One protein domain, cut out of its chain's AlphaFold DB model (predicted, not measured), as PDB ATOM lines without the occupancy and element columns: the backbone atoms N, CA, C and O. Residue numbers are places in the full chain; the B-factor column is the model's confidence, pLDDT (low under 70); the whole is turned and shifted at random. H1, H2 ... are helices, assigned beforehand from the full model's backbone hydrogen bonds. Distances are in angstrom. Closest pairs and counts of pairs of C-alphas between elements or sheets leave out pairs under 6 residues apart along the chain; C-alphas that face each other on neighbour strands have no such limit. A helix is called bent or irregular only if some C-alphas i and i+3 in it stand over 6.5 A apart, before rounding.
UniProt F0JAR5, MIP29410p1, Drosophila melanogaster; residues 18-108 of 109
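What this domain is: This is residues 18 to 108 of the 109 residues of the protein "MIP29410p1" of Drosophila melanogaster (UniProt F0JAR5). One long helix, H1, lies along the longest axis, and H2 folds back from its far end to make a narrow V with it; H3 packs on both of them at one side of the V, and the short helix H4 crosses H1 near its beginning. A long loop, residues 63 to 81, runs back past the side of H2 that is away from H1 and leads to H3. The printed part has 91 residues, 60 of them in four named helices in the order H1, H2, H3, H4, with no named strand, and the class is all helix. The whole is compact, with a radius of gyration of the C-alphas of 13.5 A and spans of 42 by 28 by 19 A.

Where its parts are: H1, the longest helix, takes residues 18 to 40 and measures 32.9 A from its first C-alpha at (-38.243, 51.185, 9.442) to its last at (-22.543, 55.376, 38.020). H2, residues 45 to 62, is 25.8 A long. H3, residues 82 to 92, is 17.8 A long; it is neither bent nor irregular, but only just: C-alphas 85 and 88 are 6.5 A apart. H4, residues 99 to 106, is 10.5 A long and ends with C-alpha 106 at (-32.682, 41.278, 22.983).

How they stand to each other: H1 touches H3, with the C-alphas of Val 26 and Cys 92 closest at 5.5 A, at a shallow tilt of 21 degrees, opposite ways. H3 also touches H2: the C-alphas of Cys 54 and Cys 83 are closest, 5.2 A apart, at a steep tilt of 44 degrees, the same way. H1 and H2 are close but not clearly touching, with the C-alphas of Leu 38 and Phe 48 closest at 7.5 A; their tilt is a shallow 29 degrees, opposite ways. H1 touches H4 with residues 23 to 27 alone, the closest C-alphas being those of Ile 23 and Val 105, 6.0 A apart, at a steep tilt of 54 degrees, the same way. H4 is apart from H2 and from H3. The helix packing is mostly crossed, only just: of the three touching pairs, 1 is at a shallow tilt. In H1, H2 and H4 every O i to N i+4 pair is within hydrogen-bond range; in H3 2 of 7 are, beside 5 of 8 O i to N i+3 pairs.

The domain as a whole: The two C-alphas farthest apart are those of Ser 18 and Gly 78, at 42.3 A. The printed part has no cut. The link from H1 to H2 is tight, that from H3 to H4 short, and that from H2 to H3 long, with 19 residues. The mean pLDDT of the printed part is 77.9; residues 18 to 20, 40, 42 to 44, 78, 80, 85, 96 and 108 are under 70.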
ATOM      1  N   SER A  18     -37.640  50.325   8.398       57.15
ATOM      2  CA  SER A  18     -38.243  51.185   9.442       57.15
ATOM      3  C   SER A  18     -38.079  50.583  10.833       57.15
ATOM      4  O   SER A  18     -37.555  51.239  11.734       57.15
ATOM      5  N   ASP A  19     -38.446  49.310  10.975       60.06
ATOM      6  CA  ASP A  19     -38.338  48.599  12.245       60.06
ATOM      7  C   ASP A  19     -36.877  48.298  12.563       60.06
ATOM      8  O   ASP A  19     -36.466  48.495  13.700       60.06
ATOM      9  N   SER A  20     -36.053  47.930  11.569       66.34
ATOM     10  CA  SER A  20     -34.622  47.719  11.809       66.34
ATOM     11  C   SER A  20     -33.948  48.999  12.302       66.34
ATOM     12  O   SER A  20     -33.207  48.944  13.273       66.34
ATOM     13  N   THR A  21     -34.252  50.151  11.691       78.99
ATOM     14  CA  THR A  21     -33.692  51.453  12.082       78.99
ATOM     15  C   THR A  21     -34.180  51.850  13.468       78.99
ATOM     16  O   THR A  21     -33.387  52.335  14.270       78.99
ATOM     17  N   LEU A  22     -35.458  51.619  13.791       79.47
ATOM     18  CA  LEU A  22     -35.970  51.857  15.138       79.47
ATOM     19  C   LEU A  22     -35.261  50.964  16.159       79.47
ATOM     20  O   LEU A  22     -34.765  51.468  17.161       79.47
ATOM     21  N   ILE A  23     -35.174  49.661  15.898       80.71
ATOM     22  CA  ILE A  23     -34.494  48.698  16.769       80.71
ATOM     23  C   ILE A  23     -33.021  49.086  16.936       80.71
ATOM     24  O   ILE A  23     -32.515  49.040  18.054       80.71
ATOM     25  N   ASP A  24     -32.339  49.521  15.876       83.17
ATOM     26  CA  ASP A  24     -30.950  49.983  15.926       83.17
ATOM     27  C   ASP A  24     -30.785  51.244  16.781       83.17
ATOM     28  O   ASP A  24     -29.893  51.307  17.630       83.17
ATOM     29  N   ILE A  25     -31.669  52.231  16.616       84.10
ATOM     30  CA  ILE A  25     -31.678  53.452  17.433       84.10
ATOM     31  C   ILE A  25     -31.917  53.105  18.904       84.10
ATOM     32  O   ILE A  25     -31.193  53.591  19.777       84.10
ATOM     33  N   VAL A  26     -32.903  52.252  19.189       84.98
ATOM     34  CA  VAL A  26     -33.233  51.861  20.561       84.98
ATOM     35  C   VAL A  26     -32.097  51.053  21.181       84.98
ATOM     36  O   VAL A  26     -31.677  51.371  22.290       84.98
ATOM     37  N   SER A  27     -31.536  50.078  20.464       83.01
ATOM     38  CA  SER A  27     -30.418  49.254  20.947       83.01
ATOM     39  C   SER A  27     -29.179  50.108  21.224       83.01
ATOM     40  O   SER A  27     -28.543  49.968  22.266       83.01
ATOM     41  N   SER A  28     -28.866  51.058  20.338       85.13
ATOM     42  CA  SER A  28     -27.775  52.018  20.538       85.13
ATOM     43  C   SER A  28     -28.008  52.902  21.770       85.13
ATOM     44  O   SER A  28     -27.112  53.062  22.603       85.13
ATOM     45  N   CYS A  29     -29.231  53.414  21.944       85.79
ATOM     46  CA  CYS A  29     -29.606  54.203  23.115       85.79
ATOM     47  C   CYS A  29     -29.506  53.381  24.408       85.79
ATOM     48  O   CYS A  29     -28.883  53.835  25.366       85.79
ATOM     49  N   ILE A  30     -30.046  52.156  24.428       85.02
ATOM     50  CA  ILE A  30     -29.968  51.241  25.575       85.02
ATOM     51  C   ILE A  30     -28.510  50.969  25.935       85.02
ATOM     52  O   ILE A  30     -28.136  51.131  27.093       85.02
ATOM     53  N   ASN A  31     -27.666  50.647  24.954       82.63
ATOM     54  CA  ASN A  31     -26.245  50.394  25.176       82.63
ATOM     55  C   ASN A  31     -25.512  51.615  25.745       82.63
ATOM     56  O   ASN A  31     -24.664  51.478  26.630       82.63
ATOM     57  N   PHE A  32     -25.838  52.819  25.269       85.06
ATOM     58  CA  PHE A  32     -25.287  54.053  25.823       85.06
ATOM     59  C   PHE A  32     -25.712  54.258  27.283       85.06
ATOM     60  O   PHE A  32     -24.864  54.512  28.140       85.06
ATOM     61  N   GLN A  33     -27.003  54.094  27.584       84.49
ATOM     62  CA  GLN A  33     -27.511  54.229  28.950       84.49
ATOM     63  C   GLN A  33     -26.938  53.149  29.870       84.49
ATOM     64  O   GLN A  33     -26.560  53.455  30.992       84.49
ATOM     65  N   PHE A  34     -26.778  51.913  29.397       79.41
ATOM     66  CA  PHE A  34     -26.196  50.826  30.180       79.41
ATOM     67  C   PHE A  34     -24.729  51.090  30.543       79.41
ATOM     68  O   PHE A  34     -24.326  50.889  31.685       79.41
ATOM     69  N   LYS A  35     -23.931  51.639  29.619       80.14
ATOM     70  CA  LYS A  35     -22.560  52.081  29.930       80.14
ATOM     71  C   LYS A  35     -22.538  53.190  30.982       80.14
ATOM     72  O   LYS A  35     -21.707  53.151  31.887       80.14
ATOM     73  N   ALA A  36     -23.453  54.156  30.885       77.56
ATOM     74  CA  ALA A  36     -23.585  55.213  31.885       77.56
ATOM     75  C   ALA A  36     -24.001  54.649  33.256       77.56
ATOM     76  O   ALA A  36     -23.452  55.056  34.278       77.56
ATOM     77  N   LEU A  37     -24.912  53.673  33.278       75.92
ATOM     78  CA  LEU A  37     -25.330  52.961  34.487       75.92
ATOM     79  C   LEU A  37     -24.162  52.243  35.158       75.92
ATOM     80  O   LEU A  37     -23.957  52.430  36.352       75.92
ATOM     81  N   LEU A  38     -23.385  51.465  34.401       73.91
ATOM     82  CA  LEU A  38     -22.220  50.747  34.926       73.91
ATOM     83  C   LEU A  38     -21.200  51.702  35.554       73.91
ATOM     84  O   LEU A  38     -20.679  51.426  36.631       73.91
ATOM     85  N   TYR A  39     -20.960  52.847  34.913       75.38
ATOM     86  CA  TYR A  39     -20.075  53.878  35.448       75.38
ATOM     87  C   TYR A  39     -20.605  54.473  36.766       75.38
ATOM     88  O   TYR A  39     -19.845  54.651  37.715       75.38
ATOM     89  N   LEU A  40     -21.911  54.748  36.851       68.97
ATOM     90  CA  LEU A  40     -22.543  55.376  38.020       68.97
ATOM     91  C   LEU A  40     -22.796  54.412  39.185       68.97
ATOM     92  O   LEU A  40     -22.806  54.837  40.339       68.97
ATOM     93  N   ALA A  41     -22.982  53.123  38.907       70.20
ATOM     94  CA  ALA A  41     -23.103  52.089  39.929       70.20
ATOM     95  C   ALA A  41     -21.781  51.850  40.687       70.20
ATOM     96  O   ALA A  41     -21.761  51.055  41.630       70.20
ATOM     97  N   GLU A  42     -20.691  52.526  40.290       68.51
ATOM     98  CA  GLU A  42     -19.341  52.399  40.863       68.51
ATOM     99  C   GLU A  42     -18.901  50.930  40.997       68.51
ATOM    100  O   GLU A  42     -18.120  50.577  41.877       68.51
ATOM    101  N   SER A  43     -19.438  50.062  40.134       64.27
ATOM    102  CA  SER A  43     -19.200  48.616  40.121       64.27
ATOM    103  C   SER A  43     -19.530  47.873  41.426       64.27
ATOM    104  O   SER A  43     -19.004  46.787  41.646       64.27
ATOM    105  N   THR A  44     -20.387  48.417  42.298       69.21
ATOM    106  CA  THR A  44     -20.896  47.643  43.446       69.21
ATOM    107  C   THR A  44     -22.075  46.777  43.008       69.21
ATOM    108  O   THR A  44     -23.061  47.301  42.479       69.21
ATOM    109  N   ASP A  45     -21.976  45.464  43.235       73.71
ATOM    110  CA  ASP A  45     -22.989  44.477  42.829       73.71
ATOM    111  C   ASP A  45     -24.390  44.840  43.353       73.71
ATOM    112  O   ASP A  45     -25.378  44.742  42.623       73.71
ATOM    113  N   ASP A  46     -24.474  45.376  44.576       75.04
ATOM    114  CA  ASP A  46     -25.741  45.776  45.197       75.04
ATOM    115  C   ASP A  46     -26.443  46.905  44.430       75.04
ATOM    116  O   ASP A  46     -27.635  46.815  44.116       75.04
ATOM    117  N   LYS A  47     -25.710  47.974  44.069       75.94
ATOM    118  CA  LYS A  47     -26.279  49.081  43.283       75.94
ATOM    119  C   LYS A  47     -26.737  48.576  41.921       75.94
ATOM    120  O   LYS A  47     -27.804  48.983  41.457       75.94
ATOM    121  N   PHE A  48     -25.962  47.686  41.299       78.70
ATOM    122  CA  PHE A  48     -26.316  47.100  40.012       78.70
ATOM    123  C   PHE A  48     -27.631  46.313  40.090       78.70
ATOM    124  O   PHE A  48     -28.534  46.580  39.297       78.70
ATOM    125  N   HIS A  49     -27.807  45.447  41.090       80.55
ATOM    126  CA  HIS A  49     -29.059  44.707  41.297       80.55
ATOM    127  C   HIS A  49     -30.269  45.620  41.546       80.55
ATOM    128  O   HIS A  49     -31.375  45.377  41.049       80.55
ATOM    129  N   CYS A  50     -30.076  46.712  42.281       81.59
ATOM    130  CA  CYS A  50     -31.150  47.670  42.523       81.59
ATOM    131  C   CYS A  50     -31.535  48.458  41.272       81.59
ATOM    132  O   CYS A  50     -32.720  48.708  41.039       81.59
ATOM    133  N   ILE A  51     -30.555  48.817  40.444       78.58
ATOM    134  CA  ILE A  51     -30.796  49.439  39.141       78.58
ATOM    135  C   ILE A  51     -31.507  48.450  38.214       78.58
ATOM    136  O   ILE A  51     -32.492  48.827  37.587       78.58
ATOM    137  N   GLU A  52     -31.079  47.188  38.167       81.41
ATOM    138  CA  GLU A  52     -31.712  46.131  37.370       81.41
ATOM    139  C   GLU A  52     -33.195  45.964  37.726       81.41
ATOM    140  O   GLU A  52     -34.046  45.897  36.840       81.41
ATOM    141  N   THR A  53     -33.522  45.998  39.021       83.29
ATOM    142  CA  THR A  53     -34.913  45.956  39.498       83.29
ATOM    143  C   THR A  53     -35.731  47.128  38.939       83.29
ATOM    144  O   THR A  53     -36.830  46.932  38.425       83.29
ATOM    145  N   CYS A  54     -35.172  48.342  38.939       84.30
ATOM    146  CA  CYS A  54     -35.819  49.500  38.314       84.30
ATOM    147  C   CYS A  54     -35.973  49.355  36.797       84.30
ATOM    148  O   CYS A  54     -37.011  49.723  36.251       84.30
ATOM    149  N   VAL A  55     -34.960  48.832  36.101       83.10
ATOM    150  CA  VAL A  55     -35.032  48.584  34.653       83.10
ATOM    151  C   VAL A  55     -36.152  47.598  34.345       83.10
ATOM    152  O   VAL A  55     -36.953  47.846  33.444       83.10
ATOM    153  N   TYR A  56     -36.257  46.524  35.124       83.30
ATOM    154  CA  TYR A  56     -37.331  45.548  35.003       83.30
ATOM    155  C   TYR A  56     -38.710  46.195  35.173       83.30
ATOM    156  O   TYR A  56     -39.594  45.982  34.341       83.30
ATOM    157  N   ASP A  57     -38.885  47.039  36.190       83.85
ATOM    158  CA  ASP A  57     -40.142  47.752  36.422       83.85
ATOM    159  C   ASP A  57     -40.479  48.745  35.301       83.85
ATOM    160  O   ASP A  57     -41.640  48.852  34.899       83.85
ATOM    161  N   ILE A  58     -39.484  49.443  34.744       83.70
ATOM    162  CA  ILE A  58     -39.671  50.317  33.577       83.70
ATOM    163  C   ILE A  58     -40.165  49.500  32.382       83.70
ATOM    164  O   ILE A  58     -41.167  49.864  31.766       83.70
ATOM    165  N   ILE A  59     -39.495  48.387  32.076       81.85
ATOM    166  CA  ILE A  59     -39.862  47.496  30.969       81.85
ATOM    167  C   ILE A  59     -41.286  46.979  31.170       81.85
ATOM    168  O   ILE A  59     -42.113  47.121  30.270       81.85
ATOM    169  N   ARG A  60     -41.595  46.464  32.366       83.64
ATOM    170  CA  ARG A  60     -42.922  45.972  32.757       83.64
ATOM    171  C   ARG A  60     -44.021  47.018  32.576       83.64
ATOM    172  O   ARG A  60     -45.109  46.669  32.138       83.64
ATOM    173  N   ASN A  61     -43.758  48.280  32.904       82.85
ATOM    174  CA  ASN A  61     -44.762  49.342  32.801       82.85
ATOM    175  C   ASN A  61     -44.942  49.885  31.370       82.85
ATOM    176  O   ASN A  61     -45.966  50.502  31.084       82.85
ATOM    177  N   LEU A  62     -43.958  49.703  30.482       82.40
ATOM    178  CA  LEU A  62     -44.014  50.167  29.087       82.40
ATOM    179  C   LEU A  62     -44.490  49.094  28.103       82.40
ATOM    180  O   LEU A  62     -44.999  49.421  27.025       82.40
ATOM    181  N   THR A  63     -44.286  47.826  28.449       77.45
ATOM    182  CA  THR A  63     -44.672  46.685  27.627       77.45
ATOM    183  C   THR A  63     -46.136  46.310  27.839       77.45
ATOM    184  O   THR A  63     -46.678  46.452  28.932       77.45
ATOM    185  N   LYS A  64     -46.789  45.790  26.795       73.76
ATOM    186  CA  LYS A  64     -48.123  45.168  26.919       73.76
ATOM    187  C   LYS A  64     -48.063  43.716  27.404       73.76
ATOM    188  O   LYS A  64     -49.101  43.078  27.560       73.76
ATOM    189  N   ILE A  65     -46.858  43.185  27.584       74.74
ATOM    190  CA  ILE A  65     -46.627  41.836  28.094       74.74
ATOM    191  C   ILE A  65     -46.945  41.826  29.589       74.74
ATOM    192  O   ILE A  65     -46.445  42.664  30.338       74.74
ATOM    193  N   ASP A  66     -47.748  40.860  30.027       80.67
ATOM    194  CA  ASP A  66     -48.050  40.668  31.445       80.67
ATOM    195  C   ASP A  66     -46.823  40.101  32.176       80.67
ATOM    196  O   ASP A  66     -46.643  38.891  32.319       80.67
ATOM    197  N   LEU A  67     -45.910  40.995  32.562       81.99
ATOM    198  CA  LEU A  67     -44.739  40.653  33.356       81.99
ATOM    199  C   LEU A  67     -45.099  40.683  34.852       81.99
ATOM    200  O   LEU A  67     -45.653  41.679  35.339       81.99
ATOM    201  N   PRO A  68     -44.756  39.630  35.618       85.60
ATOM    202  CA  PRO A  68     -45.075  39.568  37.037       85.60
ATOM    203  C   PRO A  68     -44.342  40.669  37.804       85.60
ATOM    204  O   PRO A  68     -43.169  40.948  37.559       85.60
ATOM    205  N   LYS A  69     -45.019  41.289  38.774       84.15
ATOM    206  CA  LYS A  69     -44.359  42.230  39.683       84.15
ATOM    207  C   LYS A  69     -43.378  41.459  40.569       84.15
ATOM    208  O   LYS A  69     -43.773  40.482  41.205       84.15
ATOM    209  N   ARG A  70     -42.125  41.906  40.631       81.20
ATOM    210  CA  ARG A  70     -41.115  41.345  41.537       81.20
ATOM    211  C   ARG A  70     -41.068  42.168  42.828       81.20
ATOM    212  O   ARG A  70     -41.291  43.378  42.770       81.20
ATOM    213  N   PRO A  71     -40.851  41.541  43.995       81.74
ATOM    214  CA  PRO A  71     -40.575  42.289  45.210       81.74
ATOM    215  C   PRO A  71     -39.239  43.022  45.067       81.74
ATOM    216  O   PRO A  71     -38.307  42.507  44.446       81.74
ATOM    217  N   ASP A  72     -39.156  44.206  45.664       80.26
ATOM    218  CA  ASP A  72     -37.892  44.922  45.765       80.26
ATOM    219  C   ASP A  72     -36.923  44.127  46.653       80.26
ATOM    220  O   ASP A  72     -37.302  43.770  47.774       80.26
ATOM    221  N   PRO A  73     -35.686  43.857  46.196       79.80
ATOM    222  CA  PRO A  73     -34.682  43.211  47.031       79.80
ATOM    223  C   PRO A  73     -34.427  44.019  48.310       79.80
ATOM    224  O   PRO A  73     -34.352  45.249  48.261       79.80
ATOM    225  N   GLU A  74     -34.244  43.345  49.448       81.75
ATOM    226  CA  GLU A  74     -33.966  44.011  50.733       81.75
ATOM    227  C   GLU A  74     -32.719  44.899  50.666       81.75
ATOM    228  O   GLU A  74     -32.721  46.001  51.206       81.75
ATOM    229  N   ILE A  75     -31.705  44.481  49.900       78.93
ATOM    230  CA  ILE A  75     -30.483  45.256  49.632       78.93
ATOM    231  C   ILE A  75     -30.756  46.640  49.013       78.93
ATOM    232  O   ILE A  75     -29.915  47.530  49.076       78.93
ATOM    233  N   CYS A  76     -31.945  46.849  48.440       78.64
ATOM    234  CA  CYS A  76     -32.352  48.114  47.840       78.64
ATOM    235  C   CYS A  76     -33.091  49.047  48.803       78.64
ATOM    236  O   CYS A  76     -33.380  50.188  48.429       78.64
ATOM    237  N   GLN A  77     -33.403  48.597  50.023       74.00
ATOM    238  CA  GLN A  77     -34.045  49.406  51.058       74.00
ATOM    239  C   GLN A  77     -33.070  50.492  51.542       74.00
ATOM    240  O   GLN A  77     -32.247  50.274  52.422       74.00
ATOM    241  N   GLY A  78     -33.131  51.676  50.930       69.39
ATOM    242  CA  GLY A  78     -32.265  52.819  51.254       69.39
ATOM    243  C   GLY A  78     -31.700  53.535  50.027       69.39
ATOM    244  O   GLY A  78     -31.328  54.705  50.108       69.39
ATOM    245  N   LEU A  79     -31.713  52.887  48.859       71.03
ATOM    246  CA  LEU A  79     -31.445  53.543  47.582       71.03
ATOM    247  C   LEU A  79     -32.699  54.300  47.118       71.03
ATOM    248  O   LEU A  79     -33.401  53.857  46.213       71.03
ATOM    249  N   ASN A  80     -32.979  55.457  47.726       66.58
ATOM    250  CA  ASN A  80     -34.145  56.286  47.371       66.58
ATOM    251  C   ASN A  80     -34.186  56.640  45.871       66.58
ATOM    252  O   ASN A  80     -35.259  56.714  45.281       66.58
ATOM    253  N   ASP A  81     -33.013  56.773  45.242       74.72
ATOM    254  CA  ASP A  81     -32.857  57.201  43.851       74.72
ATOM    255  C   ASP A  81     -32.422  56.065  42.899       74.72
ATOM    256  O   ASP A  81     -31.937  56.352  41.804       74.72
ATOM    257  N   LYS A  82     -32.594  54.770  43.238       72.08
ATOM    258  CA  LYS A  82     -32.165  53.659  42.344       72.08
ATOM    259  C   LYS A  82     -32.680  53.807  40.905       72.08
ATOM    260  O   LYS A  82     -31.943  53.566  39.950       72.08
ATOM    261  N   CYS A  83     -33.915  54.279  40.738       77.46
ATOM    262  CA  CYS A  83     -34.523  54.426  39.418       77.46
ATOM    263  C   CYS A  83     -34.076  55.697  38.683       77.46
ATOM    264  O   CYS A  83     -34.204  55.750  37.465       77.46
ATOM    265  N   LYS A  84     -33.486  56.689  39.365       79.39
ATOM    266  CA  LYS A  84     -32.948  57.904  38.723       79.39
ATOM    267  C   LYS A  84     -31.910  57.564  37.658       79.39
ATOM    268  O   LYS A  84     -31.846  58.218  36.621       79.39
ATOM    269  N   TYR A  85     -31.126  56.522  37.909       68.50
ATOM    270  CA  TYR A  85     -30.141  56.009  36.969       68.50
ATOM    271  C   TYR A  85     -30.813  55.300  35.782       68.50
ATOM    272  O   TYR A  85     -30.419  55.495  34.634       68.50
ATOM    273  N   ALA A  86     -31.879  54.537  36.034       77.26
ATOM    274  CA  ALA A  86     -32.623  53.807  35.007       77.26
ATOM    275  C   ALA A  86     -33.579  54.692  34.173       77.26
ATOM    276  O   ALA A  86     -33.967  54.304  33.075       77.26
ATOM    277  N   GLU A  87     -33.929  55.903  34.624       79.65
ATOM    278  CA  GLU A  87     -34.794  56.841  33.881       79.65
ATOM    279  C   GLU A  87     -34.233  57.209  32.495       79.65
ATOM    280  O   GLU A  87     -34.985  57.492  31.562       79.65
ATOM    281  N   GLY A  88     -32.910  57.151  32.315       81.54
ATOM    282  CA  GLY A  88     -32.289  57.283  30.997       81.54
ATOM    283  C   GLY A  88     -32.760  56.209  30.010       81.54
ATOM    284  O   GLY A  88     -33.077  56.530  28.865       81.54
ATOM    285  N   LEU A  89     -32.893  54.956  30.461       82.31
ATOM    286  CA  LEU A  89     -33.390  53.843  29.641       82.31
ATOM    287  C   LEU A  89     -34.850  54.036  29.246       82.31
ATOM    288  O   LEU A  89     -35.218  53.729  28.116       82.31
ATOM    289  N   ARG A  90     -35.674  54.609  30.130       82.31
ATOM    290  CA  ARG A  90     -37.077  54.911  29.820       82.31
ATOM    291  C   ARG A  90     -37.211  55.797  28.579       82.31
ATOM    292  O   ARG A  90     -38.134  55.606  27.797       82.31
ATOM    293  N   LYS A  91     -36.278  56.732  28.371       84.03
ATOM    294  CA  LYS A  91     -36.260  57.623  27.197       84.03
ATOM    295  C   LYS A  91     -35.863  56.913  25.902       84.03
ATOM    296  O   LYS A  91     -36.175  57.419  24.829       84.03
ATOM    297  N   CYS A  92     -35.184  55.770  25.994       84.57
ATOM    298  CA  CYS A  92     -34.812  54.964  24.833       84.57
ATOM    299  C   CYS A  92     -35.969  54.116  24.305       84.57
ATOM    300  O   CYS A  92     -35.902  53.646  23.177       84.57
ATOM    301  N   LEU A  93     -36.998  53.872  25.118       83.28
ATOM    302  CA  LEU A  93     -38.035  52.889  24.832       83.28
ATOM    303  C   LEU A  93     -39.301  53.576  24.293       83.28
ATOM    304  O   LEU A  93     -39.888  54.404  24.996       83.28
ATOM    305  N   PRO A  94     -39.760  53.238  23.073       79.35
ATOM    306  CA  PRO A  94     -41.067  53.673  22.592       79.35
ATOM    307  C   PRO A  94     -42.194  53.214  23.536       79.35
ATOM    308  O   PRO A  94     -42.045  52.214  24.236       79.35
ATOM    309  N   PRO A  95     -43.347  53.902  23.576       76.71
ATOM    310  CA  PRO A  95     -44.506  53.411  24.314       76.71
ATOM    311  C   PRO A  95     -45.135  52.192  23.618       76.71
ATOM    312  O   PRO A  95     -45.058  52.066  22.398       76.71
ATOM    313  N   ASN A  96     -45.857  51.357  24.376       69.97
ATOM    314  CA  ASN A  96     -46.652  50.233  23.857       69.97
ATOM    315  C   ASN A  96     -45.839  49.152  23.123       69.97
ATOM    316  O   ASN A  96     -46.279  48.642  22.093       69.97
ATOM    317  N   LEU A  97     -44.679  48.789  23.668       76.61
ATOM    318  CA  LEU A  97     -43.815  47.760  23.091       76.61
ATOM    319  C   LEU A  97     -44.477  46.383  23.164       76.61
ATOM    320  O   LEU A  97     -45.087  46.027  24.179       76.61
ATOM    321  N   ASP A  98     -44.352  45.620  22.083       78.01
ATOM    322  CA  ASP A  98     -44.850  44.254  21.984       78.01
ATOM    323  C   ASP A  98     -43.720  43.222  22.130       78.01
ATOM    324  O   ASP A  98     -42.535  43.545  22.210       78.01
ATOM    325  N   GLU A  99     -44.095  41.948  22.195       75.94
ATOM    326  CA  GLU A  99     -43.149  40.838  22.335       75.94
ATOM    327  C   GLU A  99     -42.156  40.741  21.172       75.94
ATOM    328  O   GLU A  99     -41.015  40.327  21.381       75.94
ATOM    329  N   ARG A 100     -42.557  41.133  19.955       79.49
ATOM    330  CA  ARG A 100     -41.674  41.089  18.786       79.49
ATOM    331  C   ARG A 100     -40.557  42.112  18.931       79.49
ATOM    332  O   ARG A 100     -39.397  41.742  18.796       79.49
ATOM    333  N   PHE A 101     -40.903  43.345  19.293       80.91
ATOM    334  CA  PHE A 101     -39.927  44.394  19.558       80.91
ATOM    335  C   PHE A 101     -38.886  43.949  20.589       80.91
ATOM    336  O   PHE A 101     -37.685  44.093  20.364       80.91
ATOM    337  N   TRP A 102     -39.333  43.365  21.705       75.09
ATOM    338  CA  TRP A 102     -38.422  42.892  22.746       75.09
ATOM    339  C   TRP A 102     -37.525  41.756  22.267       75.09
ATOM    340  O   TRP A 102     -36.327  41.796  22.531       75.09
ATOM    341  N   LYS A 103     -38.064  40.775  21.531       75.80
ATOM    342  CA  LYS A 103     -37.248  39.710  20.925       75.80
ATOM    343  C   LYS A 103     -36.165  40.286  20.022       75.80
ATOM    344  O   LYS A 103     -35.012  39.887  20.144       75.80
ATOM    345  N   ASP A 104     -36.510  41.250  19.175       77.21
ATOM    346  CA  ASP A 104     -35.549  41.822  18.239       77.21
ATOM    347  C   ASP A 104     -34.474  42.648  18.965       77.21
ATOM    348  O   ASP A 104     -33.288  42.478  18.686       77.21
ATOM    349  N   VAL A 105     -34.845  43.469  19.955       74.19
ATOM    350  CA  VAL A 105     -33.881  44.220  20.782       74.19
ATOM    351  C   VAL A 105     -32.953  43.280  21.557       74.19
ATOM    352  O   VAL A 105     -31.739  43.471  21.524       74.19
ATOM    353  N   PHE A 106     -33.483  42.232  22.200       71.20
ATOM    354  CA  PHE A 106     -32.682  41.278  22.983       71.20
ATOM    355  C   PHE A 106     -31.725  40.423  22.144       71.20
ATOM    356  O   PHE A 106     -30.810  39.828  22.695       71.20
ATOM    357  N   THR A 107     -31.913  40.355  20.824       73.49
ATOM    358  CA  THR A 107     -30.963  39.679  19.921       73.49
ATOM    359  C   THR A 107     -29.819  40.581  19.453       73.49
ATOM    360  O   THR A 107     -28.874  40.084  18.839       73.49
ATOM    361  N   ARG A 108     -29.891  41.897  19.713       67.98
ATOM    362  CA  ARG A 108     -28.890  42.890  19.280       67.98
ATOM    363  C   ARG A 108     -28.043  43.479  20.408       67.98
ATOM    364  O   ARG A 108     -27.031  44.113  20.102       67.98
TER     365      ARG A 108